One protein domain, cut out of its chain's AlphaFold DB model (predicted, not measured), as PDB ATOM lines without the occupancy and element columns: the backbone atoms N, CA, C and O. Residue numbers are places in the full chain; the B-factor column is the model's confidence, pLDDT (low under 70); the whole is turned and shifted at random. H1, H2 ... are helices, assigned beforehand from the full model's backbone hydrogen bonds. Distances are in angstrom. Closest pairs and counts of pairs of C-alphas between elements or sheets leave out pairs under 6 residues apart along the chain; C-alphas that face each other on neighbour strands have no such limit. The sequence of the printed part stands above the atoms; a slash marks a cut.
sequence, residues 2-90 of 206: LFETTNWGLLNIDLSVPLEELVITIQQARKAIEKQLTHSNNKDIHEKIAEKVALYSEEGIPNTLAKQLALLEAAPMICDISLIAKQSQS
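Overview. This is residues 2 to 90 of the 206 residues of the protein "Glutamate dehydrogenase" of Bartonella sp. WD16.2 (UniProt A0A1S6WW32). A long helix, H2, is crossed by H5 as an X, and H1 runs beside H5. At the last residues of H2 the chain turns a corner into H3, and H4 folds back on H3 towards H2. The printed part has 89 residues with five named helices, H1 to H5 in chain order, and no named strand; the class is all helix. It is elongated, spanning 43 by 27 by 18 A, and only just compact, close to loose, with a radius of gyration of the C-alphas of 14.5 A.

Arrangement. Begin with H2, residues 19 to 39. Its residues 25 to 33 alone touch H5, residues 75 to 88, closest at the C-alphas of Ala 29 and Ser 82, 6.0 A apart; at 71 degrees they stand only just about perpendicular. H1, residues 2 to 12, touches H5 at a shallow tilt of 13 degrees, the same way, closest at the C-alphas of Thr 5 and Pro 76, 5.5 A apart. H2 and H3, residues 43 to 58, only just touch, and only at the corner, with 3 pairs of C-alphas within 8 A, closest at Leu 37 and His 46, 6.6 A. H4, residues 63 to 72, touches H3 at a steep tilt of 48 degrees, opposite ways; the C-alphas of Val 53 and Ala 66 are closest, 5.1 A. H1 and H2 are apart. In all five helices every O i to N i+4 pair is within hydrogen-bond range.

Along the chain. Find C-alpha 19 at (401.246, 108.737, 188.842); from there H2 runs 30.3 A to C-alpha 39. H3 is 22.1 A long and H5 20.0 A, ending at C-alpha 88, (388.357, 122.863, 178.814).

Size, cuts and confidence. The C-alphas of Ser 16 and Glu 58 are the two farthest apart, 43.4 A. The printed part has no cut and no long link. Look for pLDDT under 70 at residue 4 and residues 39 to 45.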
ATOM      1  N   LEU A   2     384.685  99.991 192.073       71.38
ATOM      2  CA  LEU A   2     386.155  99.933 191.896       71.38
ATOM      3  C   LEU A   2     386.561  99.557 190.464       71.38
ATOM      4  O   LEU A   2     387.262 100.323 189.815       71.38
ATOM      5  N   PHE A   3     386.044  98.441 189.942       70.12
ATOM      6  CA  PHE A   3     386.301  98.028 188.558       70.12
ATOM      7  C   PHE A   3     385.883  99.087 187.530       70.12
ATOM      8  O   PHE A   3     386.635  99.369 186.607       70.12
ATOM      9  N   GLU A   4     384.724  99.721 187.726       68.31
ATOM     10  CA  GLU A   4     384.230 100.791 186.846       68.31
ATOM     11  C   GLU A   4     385.141 102.027 186.880       68.31
ATOM     12  O   GLU A   4     385.443 102.592 185.836       68.31
ATOM     13  N   THR A   5     385.633 102.420 188.059       74.12
ATOM     14  CA  THR A   5     386.515 103.590 188.224       74.12
ATOM     15  C   THR A   5     387.911 103.318 187.665       74.12
ATOM     16  O   THR A   5     388.502 104.184 187.025       74.12
ATOM     17  N   THR A   6     388.439 102.106 187.856       78.12
ATOM     18  CA  THR A   6     389.708 101.691 187.248       78.12
ATOM     19  C   THR A   6     389.593 101.640 185.729       78.12
ATOM     20  O   THR A   6     390.462 102.163 185.039       78.12
ATOM     21  N   ASN A   7     388.508 101.063 185.203       78.69
ATOM     22  CA  ASN A   7     388.249 101.027 183.765       78.69
ATOM     23  C   ASN A   7     388.125 102.440 183.184       78.69
ATOM     24  O   ASN A   7     388.755 102.743 182.176       78.69
ATOM     25  N   TRP A   8     387.400 103.330 183.868       84.38
ATOM     26  CA  TRP A   8     387.352 104.747 183.517       84.38
ATOM     27  C   TRP A   8     388.758 105.348 183.435       84.38
ATOM     28  O   TRP A   8     389.080 106.024 182.461       84.38
ATOM     29  N   GLY A   9     389.606 105.063 184.429       81.25
ATOM     30  CA  GLY A   9     390.984 105.544 184.473       81.25
ATOM     31  C   GLY A   9     391.797 105.084 183.268       81.25
ATOM     32  O   GLY A   9     392.432 105.904 182.616       81.25
ATOM     33  N   LEU A  10     391.719 103.798 182.926       81.75
ATOM     34  CA  LEU A  10     392.419 103.230 181.769       81.75
ATOM     35  C   LEU A  10     391.964 103.832 180.435       81.75
ATOM     36  O   LEU A  10     392.772 103.952 179.520       81.75
ATOM     37  N   LEU A  11     390.686 104.192 180.317       83.06
ATOM     38  CA  LEU A  11     390.122 104.741 179.084       83.06
ATOM     39  C   LEU A  11     390.393 106.239 178.907       83.06
ATOM     40  O   LEU A  11     390.481 106.707 177.775       83.06
ATOM     41  N   ASN A  12     390.496 106.992 180.006       85.88
ATOM     42  CA  ASN A  12     390.422 108.454 179.963       85.88
ATOM     43  C   ASN A  12     391.669 109.178 180.488       85.88
ATOM     44  O   ASN A  12     391.850 110.363 180.199       85.88
ATOM     45  N   ILE A  13     392.510 108.516 181.286       84.75
ATOM     46  CA  ILE A  13     393.709 109.131 181.858       84.75
ATOM     47  C   ILE A  13     394.889 108.946 180.907       84.75
ATOM     48  O   ILE A  13     395.150 107.856 180.405       84.75
ATOM     49  N   ASP A  14     395.655 110.018 180.723       84.50
ATOM     50  CA  ASP A  14     396.963 109.942 180.091       84.50
ATOM     51  C   ASP A  14     397.975 109.289 181.047       84.50
ATOM     52  O   ASP A  14     398.467 109.920 181.985       84.50
ATOM     53  N   LEU A  15     398.266 108.008 180.809       82.50
ATOM     54  CA  LEU A  15     399.202 107.209 181.606       82.50
ATOM     55  C   LEU A  15     400.679 107.572 181.368       82.50
ATOM     56  O   LEU A  15     401.550 106.997 182.017       82.50
ATOM     57  N   SER A  16     400.979 108.502 180.452       86.62
ATOM     58  CA  SER A  16     402.336 109.039 180.292       86.62
ATOM     59  C   SER A  16     402.702 110.065 181.375       86.62
ATOM     60  O   SER A  16     403.883 110.305 181.626       86.62
ATOM     61  N   VAL A  17     401.699 110.636 182.051       87.62
ATOM     62  CA  VAL A  17     401.874 111.565 183.172       87.62
ATOM     63  C   VAL A  17     402.303 110.795 184.431       87.62
ATOM     64  O   VAL A  17     401.774 109.710 184.691       87.62
ATOM     65  N   PRO A  18     403.221 111.334 185.262       91.94
ATOM     66  CA  PRO A  18     403.600 110.697 186.520       91.94
ATOM     67  C   PRO A  18     402.390 110.396 187.414       91.94
ATOM     68  O   PRO A  18     401.542 111.257 187.652       91.94
ATOM     69  N   LEU A  19     402.344 109.181 187.974       88.25
ATOM     70  CA  LEU A  19     401.246 108.737 188.842       88.25
ATOM     71  C   LEU A  19     401.001 109.692 190.020       88.25
ATOM     72  O   LEU A  19     399.856 109.918 190.402       88.25
ATOM     73  N   GLU A  20     402.064 110.271 190.577       91.50
ATOM     74  CA  GLU A  20     401.974 111.245 191.666       91.50
ATOM     75  C   GLU A  20     401.128 112.468 191.280       91.50
ATOM     76  O   GLU A  20     400.232 112.862 192.026       91.50
ATOM     77  N   GLU A  21     401.333 113.016 190.081       89.94
ATOM     78  CA  GLU A  21     400.570 114.162 189.580       89.94
ATOM     79  C   GLU A  21     399.090 113.805 189.373       89.94
ATOM     80  O   GLU A  21     398.195 114.578 189.735       89.94
ATOM     81  N   LEU A  22     398.817 112.604 188.853       86.88
ATOM     82  CA  LEU A  22     397.457 112.092 188.671       86.88
ATOM     83  C   LEU A  22     396.728 111.952 190.014       86.88
ATOM     84  O   LEU A  22     395.595 112.415 190.161       86.88
ATOM     85  N   VAL A  23     397.391 111.361 191.012       89.69
ATOM     86  CA  VAL A  23     396.839 111.187 192.361       89.69
ATOM     87  C   VAL A  23     396.559 112.542 193.009       89.69
ATOM     88  O   VAL A  23     395.462 112.739 193.533       89.69
ATOM     89  N   ILE A  24     397.501 113.488 192.939       92.19
ATOM     90  CA  ILE A  24     397.326 114.838 193.495       92.19
ATOM     91  C   ILE A  24     396.134 115.538 192.836       92.19
ATOM     92  O   ILE A  24     395.282 116.087 193.539       92.19
ATOM     93  N   THR A  25     396.030 115.472 191.508       89.31
ATOM     94  CA  THR A  25     394.939 116.098 190.747       89.31
ATOM     95  C   THR A  25     393.577 115.565 191.194       89.31
ATOM     96  O   THR A  25     392.683 116.340 191.541       89.31
ATOM     97  N   ILE A  26     393.420 114.240 191.267       89.25
ATOM     98  CA  ILE A  26     392.155 113.620 191.677       89.25
ATOM     99  C   ILE A  26     391.853 113.875 193.159       89.25
ATOM    100  O   ILE A  26     390.701 114.129 193.506       89.25
ATOM    101  N   GLN A  27     392.854 113.877 194.045       91.25
ATOM    102  CA  GLN A  27     392.660 114.224 195.460       91.25
ATOM    103  C   GLN A  27     392.161 115.662 195.638       91.25
ATOM    104  O   GLN A  27     391.245 115.909 196.429       91.25
ATOM    105  N   GLN A  28     392.735 116.611 194.898       91.69
ATOM    106  CA  GLN A  28     392.297 118.006 194.909       91.69
ATOM    107  C   GLN A  28     390.868 118.136 194.375       91.69
ATOM    108  O   GLN A  28     390.033 118.781 195.020       91.69
ATOM    109  N   ALA A  29     390.562 117.470 193.258       92.06
ATOM    110  CA  ALA A  29     389.226 117.470 192.679       92.06
ATOM    111  C   ALA A  29     388.188 116.883 193.644       92.06
ATOM    112  O   ALA A  29     387.148 117.494 193.893       92.06
ATOM    113  N   ARG A  30     388.514 115.747 194.268       91.19
ATOM    114  CA  ARG A  30     387.690 115.094 195.285       91.19
ATOM    115  C   ARG A  30     387.390 116.030 196.447       91.19
ATOM    116  O   ARG A  30     386.225 116.243 196.763       91.19
ATOM    117  N   LYS A  31     388.414 116.653 197.037       90.00
ATOM    118  CA  LYS A  31     388.243 117.575 198.169       90.00
ATOM    119  C   LYS A  31     387.327 118.753 197.823       90.00
ATOM    120  O   LYS A  31     386.505 119.155 198.644       90.00
ATOM    121  N   ALA A  32     387.471 119.315 196.624       89.69
ATOM    122  CA  ALA A  32     386.657 120.439 196.176       89.69
ATOM    123  C   ALA A  32     385.198 120.031 195.906       89.69
ATOM    124  O   ALA A  32     384.278 120.716 196.355       89.69
ATOM    125  N   ILE A  33     384.983 118.910 195.212       88.00
ATOM    126  CA  ILE A  33     383.649 118.457 194.802       88.00
ATOM    127  C   ILE A  33     382.882 117.851 195.979       88.00
ATOM    128  O   ILE A  33     381.716 118.180 196.151       88.00
ATOM    129  N   GLU A  34     383.500 117.048 196.848       86.50
ATOM    130  CA  GLU A  34     382.824 116.510 198.044       86.50
ATOM    131  C   GLU A  34     382.341 117.630 198.978       86.50
ATOM    132  O   GLU A  34     381.237 117.565 199.526       86.50
ATOM    133  N   LYS A  35     383.122 118.713 199.104       84.38
ATOM    134  CA  LYS A  35     382.689 119.917 199.824       84.38
ATOM    135  C   LYS A  35     381.456 120.550 199.173       84.38
ATOM    136  O   LYS A  35     380.587 121.061 199.869       84.38
ATOM    137  N   GLN A  36     381.349 120.516 197.849       79.56
ATOM    138  CA  GLN A  36     380.134 120.964 197.174       79.56
ATOM    139  C   GLN A  36     378.982 120.000 197.378       79.56
ATOM    140  O   GLN A  36     377.897 120.459 197.674       79.56
ATOM    141  N   LEU A  37     379.183 118.690 197.290       76.12
ATOM    142  CA  LEU A  37     378.113 117.710 197.498       76.12
ATOM    143  C   LEU A  37     377.492 117.806 198.897       76.12
ATOM    144  O   LEU A  37     376.292 117.616 199.054       76.12
ATOM    145  N   THR A  38     378.297 118.157 199.898       70.00
ATOM    146  CA  THR A  38     377.849 118.343 201.286       70.00
ATOM    147  C   THR A  38     377.211 119.709 201.565       70.00
ATOM    148  O   THR A  38     376.473 119.839 202.537       70.00
ATOM    149  N   HIS A  39     377.458 120.725 200.729       66.12
ATOM    150  CA  HIS A  39     376.919 122.086 200.898       66.12
ATOM    151  C   HIS A  39     375.966 122.538 199.777       66.12
ATOM    152  O   HIS A  39     375.426 123.641 199.834       66.12
ATOM    153  N   SER A  40     375.792 121.736 198.730       56.84
ATOM    154  CA  SER A  40     374.989 122.069 197.556       56.84
ATOM    155  C   SER A  40     373.514 121.844 197.852       56.84
ATOM    156  O   SER A  40     373.128 120.811 198.390       56.84
ATOM    157  N   ASN A  41     372.673 122.772 197.397       52.28
ATOM    158  CA  ASN A  41     371.213 122.639 197.415       52.28
ATOM    159  C   ASN A  41     370.683 121.551 196.452       52.28
ATOM    160  O   ASN A  41     369.472 121.469 196.238       52.28
ATOM    161  N   ASN A  42     371.548 120.734 195.839       60.28
ATOM    162  CA  ASN A  42     371.129 119.607 195.012       60.28
ATOM    163  C   ASN A  42     370.606 118.467 195.905       60.28
ATOM    164  O   ASN A  42     371.364 117.589 196.322       60.28
ATOM    165  N   LYS A  43     369.303 118.531 196.210       62.44
ATOM    166  CA  LYS A  43     368.602 117.587 197.093       62.44
ATOM    167  C   LYS A  43     368.820 116.133 196.686       62.44
ATOM    168  O   LYS A  43     369.144 115.333 197.550       62.44
ATOM    169  N   ASP A  44     368.765 115.826 195.390       66.06
ATOM    170  CA  ASP A  44     368.830 114.447 194.897       66.06
ATOM    171  C   ASP A  44     370.139 113.739 195.279       66.06
ATOM    172  O   ASP A  44     370.132 112.576 195.679       66.06
ATOM    173  N   ILE A  45     371.286 114.419 195.161       69.44
ATOM    174  CA  ILE A  45     372.584 113.799 195.474       69.44
ATOM    175  C   ILE A  45     372.785 113.717 196.989       69.44
ATOM    176  O   ILE A  45     373.278 112.707 197.491       69.44
ATOM    177  N   HIS A  46     372.384 114.758 197.723       74.50
ATOM    178  CA  HIS A  46     372.495 114.772 199.177       74.50
ATOM    179  C   HIS A  46     371.610 113.697 199.826       74.50
ATOM    180  O   HIS A  46     372.072 112.985 200.715       74.50
ATOM    181  N   GLU A  47     370.363 113.547 199.370       77.69
ATOM    182  CA  GLU A  47     369.432 112.511 199.835       77.69
ATOM    183  C   GLU A  47     369.982 111.116 199.542       77.69
ATOM    184  O   GLU A  47     370.100 110.321 200.469       77.69
ATOM    185  N   LYS A  48     370.466 110.851 198.321       78.44
ATOM    186  CA  LYS A  48     371.090 109.559 197.991       78.44
ATOM    187  C   LYS A  48     372.299 109.235 198.871       78.44
ATOM    188  O   LYS A  48     372.449 108.099 199.318       78.44
ATOM    189  N   ILE A  49     373.171 110.211 199.138       82.31
ATOM    190  CA  ILE A  49     374.313 110.008 200.044       82.31
ATOM    191  C   ILE A  49     373.812 109.724 201.465       82.31
ATOM    192  O   ILE A  49     374.312 108.806 202.110       82.31
ATOM    193  N   ALA A  50     372.824 110.475 201.956       84.75
ATOM    194  CA  ALA A  50     372.268 110.292 203.294       84.75
ATOM    195  C   ALA A  50     371.584 108.924 203.466       84.75
ATOM    196  O   ALA A  50     371.833 108.250 204.465       84.75
ATOM    197  N   GLU A  51     370.795 108.485 202.483       87.31
ATOM    198  CA  GLU A  51     370.173 107.155 202.438       87.31
ATOM    199  C   GLU A  51     371.224 106.046 202.518       87.31
ATOM    200  O   GLU A  51     371.093 105.109 203.303       87.31
ATOM    201  N   LYS A  52     372.318 106.174 201.761       87.06
ATOM    202  CA  LYS A  52     373.429 105.215 201.801       87.06
ATOM    203  C   LYS A  52     374.142 105.198 203.144       87.06
ATOM    204  O   LYS A  52     374.466 104.127 203.647       87.06
ATOM    205  N   VAL A  53     374.375 106.366 203.742       89.25
ATOM    206  CA  VAL A  53     374.963 106.457 205.086       89.25
ATOM    207  C   VAL A  53     374.074 105.769 206.115       89.25
ATOM    208  O   VAL A  53     374.603 105.053 206.965       89.25
ATOM    209  N   ALA A  54     372.754 105.958 206.037       90.56
ATOM    210  CA  ALA A  54     371.799 105.289 206.914       90.56
ATOM    211  C   ALA A  54     371.861 103.768 206.734       90.56
ATOM    212  O   ALA A  54     372.081 103.064 207.715       90.56
ATOM    213  N   LEU A  55     371.812 103.284 205.490       91.56
ATOM    214  CA  LEU A  55     371.895 101.858 205.164       91.56
ATOM    215  C   LEU A  55     373.177 101.210 205.710       91.56
ATOM    216  O   LEU A  55     373.118 100.202 206.403       91.56
ATOM    217  N   TYR A  56     374.341 101.825 205.489       91.56
ATOM    218  CA  TYR A  56     375.605 101.318 206.040       91.56
ATOM    219  C   TYR A  56     375.646 101.375 207.575       91.56
ATOM    220  O   TYR A  56     376.225 100.499 208.217       91.56
ATOM    221  N   SER A  57     375.035 102.395 208.180       90.88
ATOM    222  CA  SER A  57     374.972 102.515 209.641       90.88
ATOM    223  C   SER A  57     374.064 101.449 210.262       90.88
ATOM    224  O   SER A  57     374.393 100.924 211.323       90.88
ATOM    225  N   GLU A  58     372.956 101.099 209.600       92.56
ATOM    226  CA  GLU A  58     372.070  99.991 209.988       92.56
ATOM    227  C   GLU A  58     372.785  98.634 209.915       92.56
ATOM    228  O   GLU A  58     372.566  97.775 210.766       92.56
ATOM    229  N   GLU A  59     373.724  98.472 208.978       92.12
ATOM    230  CA  GLU A  59     374.620  97.309 208.887       92.12
ATOM    231  C   GLU A  59     375.751  97.308 209.942       92.12
ATOM    232  O   GLU A  59     376.602  96.418 209.956       92.12
ATOM    233  N   GLY A  60     375.774  98.288 210.854       92.25
ATOM    234  CA  GLY A  60     376.735  98.374 211.957       92.25
ATOM    235  C   GLY A  60     378.068  99.033 211.593       92.25
ATOM    236  O   GLY A  60     379.009  99.005 212.392       92.25
ATOM    237  N   ILE A  61     378.176  99.648 210.411       93.88
ATOM    238  CA  ILE A  61     379.383 100.368 209.996       93.88
ATOM    239  C   ILE A  61     379.465 101.696 210.768       93.88
ATOM    240  O   ILE A  61     378.494 102.456 210.800       93.88
ATOM    241  N   PRO A  62     380.624 102.049 211.363       95.00
ATOM    242  CA  PRO A  62     380.797 103.341 212.017       95.00
ATOM    243  C   PRO A  62     380.457 104.504 211.078       95.00
ATOM    244  O   PRO A  62     380.909 104.541 209.935       95.00
ATOM    245  N   ASN A  63     379.724 105.499 211.581       87.62
ATOM    246  CA  ASN A  63     379.193 106.614 210.783       87.62
ATOM    247  C   ASN A  63     380.265 107.338 209.932       87.62
ATOM    248  O   ASN A  63     380.011 107.766 208.809       87.62
ATOM    249  N   THR A  64     381.494 107.461 210.441       89.31
ATOM    250  CA  THR A  64     382.614 108.049 209.688       89.31
ATOM    251  C   THR A  64     382.962 107.242 208.438       89.31
ATOM    252  O   THR A  64     383.129 107.824 207.366       89.31
ATOM    253  N   LEU A  65     383.023 105.915 208.553       90.38
ATOM    254  CA  LEU A  65     383.294 105.005 207.446       90.38
ATOM    255  C   LEU A  65     382.085 104.897 206.508       90.38
ATOM    256  O   LEU A  65     382.260 104.948 205.295       90.38
ATOM    257  N   ALA A  66     380.862 104.864 207.045       90.88
ATOM    258  CA  ALA A  66     379.629 104.890 206.256       90.88
ATOM    259  C   ALA A  66     379.572 106.114 205.324       90.88
ATOM    260  O   ALA A  66     379.288 105.984 204.134       90.88
ATOM    261  N   LYS A  67     379.935 107.303 205.831       87.62
ATOM    262  CA  LYS A  67     380.059 108.531 205.025       87.62
ATOM    263  C   LYS A  67     381.117 108.415 203.935       87.62
ATOM    264  O   LYS A  67     380.863 108.811 202.802       87.62
ATOM    265  N   GLN A  68     382.288 107.872 204.257       88.00
ATOM    266  CA  GLN A  68     383.352 107.680 203.269       88.00
ATOM    267  C   GLN A  68     382.939 106.709 202.158       88.00
ATOM    268  O   GLN A  68     383.223 106.977 200.992       88.00
ATOM    269  N   LEU A  69     382.247 105.622 202.505       87.94
ATOM    270  CA  LEU A  69     381.735 104.639 201.549       87.94
ATOM    271  C   LEU A  69     380.644 105.232 200.653       87.94
ATOM    272  O   LEU A  69     380.699 105.060 199.439       87.94
ATOM    273  N   ALA A  70     379.698 105.980 201.226       87.25
ATOM    274  CA  ALA A  70     378.653 106.649 200.456       87.25
ATOM    275  C   ALA A  70     379.234 107.674 199.466       87.25
ATOM    276  O   ALA A  70     378.816 107.728 198.312       87.25
ATOM    277  N   LEU A  71     380.249 108.442 199.878       85.44
ATOM    278  CA  LEU A  71     380.937 109.394 198.997       85.44
ATOM    279  C   LEU A  71     381.753 108.711 197.893       85.44
ATOM    280  O   LEU A  71     381.958 109.300 196.833       85.44
ATOM    281  N   LEU A  72     382.197 107.470 198.101       85.19
ATOM    282  CA  LEU A  72     382.961 106.732 197.097       85.19
ATOM    283  C   LEU A  72     382.123 106.423 195.841       85.19
ATOM    284  O   LEU A  72     382.676 106.342 194.747       85.19
ATOM    285  N   GLU A  73     380.791 106.341 195.956       80.44
ATOM    286  CA  GLU A  73     379.891 106.202 194.798       80.44
ATOM    287  C   GLU A  73     379.950 107.418 193.853       80.44
ATOM    288  O   GLU A  73     379.668 107.283 192.664       80.44
ATOM    289  N   ALA A  74     380.400 108.582 194.338       81.38
ATOM    290  CA  ALA A  74     380.606 109.781 193.527       81.38
ATOM    291  C   ALA A  74     381.978 109.824 192.820       81.38
ATOM    292  O   ALA A  74     382.230 110.741 192.036       81.38
ATOM    293  N   ALA A  75     382.875 108.861 193.067       83.44
ATOM    294  CA  ALA A  75     384.238 108.885 192.531       83.44
ATOM    295  C   ALA A  75     384.310 108.924 190.989       83.44
ATOM    296  O   ALA A  75     385.038 109.778 190.479       83.44
ATOM    297  N   PRO A  76     383.546 108.114 190.223       83.25
ATOM    298  CA  PRO A  76     383.582 108.179 188.757       83.25
ATOM    299  C   PRO A  76     383.210 109.565 188.216       83.25
ATOM    300  O   PRO A  76     383.843 110.092 187.308       83.25
ATOM    301  N   MET A  77     382.218 110.198 188.838       87.31
ATOM    302  CA  MET A  77     381.771 111.539 188.482       87.31
ATOM    303  C   MET A  77     382.823 112.609 188.806       87.31
ATOM    304  O   MET A  77     383.025 113.540 188.031       87.31
ATOM    305  N   ILE A  78     383.507 112.496 189.947       90.12
ATOM    306  CA  ILE A  78     384.611 113.398 190.313       90.12
ATOM    307  C   ILE A  78     385.726 113.319 189.267       90.12
ATOM    308  O   ILE A  78     386.259 114.352 188.854       90.12
ATOM    309  N   CYS A  79     386.043 112.107 188.812       90.12
ATOM    310  CA  CYS A  79     387.008 111.866 187.749       90.12
ATOM    311  C   CYS A  79     386.587 112.535 186.428       90.12
ATOM    312  O   CYS A  79     387.384 113.274 185.848       90.12
ATOM    313  N   ASP A  80     385.327 112.373 186.005       92.06
ATOM    314  CA  ASP A  80     384.771 113.060 184.828       92.06
ATOM    315  C   ASP A  80     384.923 114.582 184.928       92.06
ATOM    316  O   ASP A  80     385.450 115.221 184.018       92.06
ATOM    317  N   ILE A  81     384.484 115.176 186.041       94.44
ATOM    318  CA  ILE A  81     384.519 116.630 186.245       94.44
ATOM    319  C   ILE A  81     385.962 117.147 186.206       94.44
ATOM    320  O   ILE A  81     386.232 118.167 185.571       94.44
ATOM    321  N   SER A  82     386.895 116.436 186.847       93.56
ATOM    322  CA  SER A  82     388.318 116.785 186.829       93.56
ATOM    323  C   SER A  82     388.894 116.752 185.413       93.56
ATOM    324  O   SER A  82     389.634 117.658 185.022       93.56
ATOM    325  N   LEU A  83     388.554 115.722 184.634       93.19
ATOM    326  CA  LEU A  83     389.005 115.583 183.253       93.19
ATOM    327  C   LEU A  83     388.453 116.700 182.365       93.19
ATOM    328  O   LEU A  83     389.208 117.326 181.623       93.19
ATOM    329  N   ILE A  84     387.155 116.988 182.480       96.00
ATOM    330  CA  ILE A  84     386.497 118.057 181.726       96.00
ATOM    331  C   ILE A  84     387.140 119.406 182.047       96.00
ATOM    332  O   ILE A  84     387.456 120.160 181.124       96.00
ATOM    333  N   ALA A  85     387.360 119.714 183.328       94.81
ATOM    334  CA  ALA A  85     387.973 120.971 183.751       94.81
ATOM    335  C   ALA A  85     389.375 121.132 183.141       94.81
ATOM    336  O   ALA A  85     389.679 122.179 182.569       94.81
ATOM    337  N   LYS A  86     390.184 120.062 183.151       92.50
ATOM    338  CA  LYS A  86     391.507 120.031 182.507       92.50
ATOM    339  C   LYS A  86     391.417 120.258 180.992       92.50
ATOM    340  O   LYS A  86     392.115 121.118 180.464       92.50
ATOM    341  N   GLN A  87     390.545 119.532 180.291       92.94
ATOM    342  CA  GLN A  87     390.411 119.603 178.825       92.94
ATOM    343  C   GLN A  87     389.806 120.918 178.315       92.94
ATOM    344  O   GLN A  87     390.052 121.320 177.177       92.94
ATOM    345  N   SER A  88     388.990 121.579 179.135       93.81
ATOM    346  CA  SER A  88     388.357 122.863 178.814       93.81
ATOM    347  C   SER A  88     389.094 124.071 179.393       93.81
ATOM    348  O   SER A  88     388.658 125.193 179.150       93.81
ATOM    349  N   GLN A  89     390.183 123.857 180.147       93.88
ATOM    350  CA  GLN A  89     390.890 124.898 180.907       93.88
ATOM    351  C   GLN A  89     389.936 125.743 181.769       93.88
ATOM    352  O   GLN A  89     390.081 126.959 181.889       93.88
ATOM    353  N   SER A  90     388.922 125.095 182.350       94.38
ATOM    354  CA  SER A  90     387.875 125.758 183.124       94.38
ATOM    355  C   SER A  90     388.037 125.540 184.623       94.38
ATOM    356  O   SER A  90     388.661 124.581 185.076       94.38
TER     357      SER A  90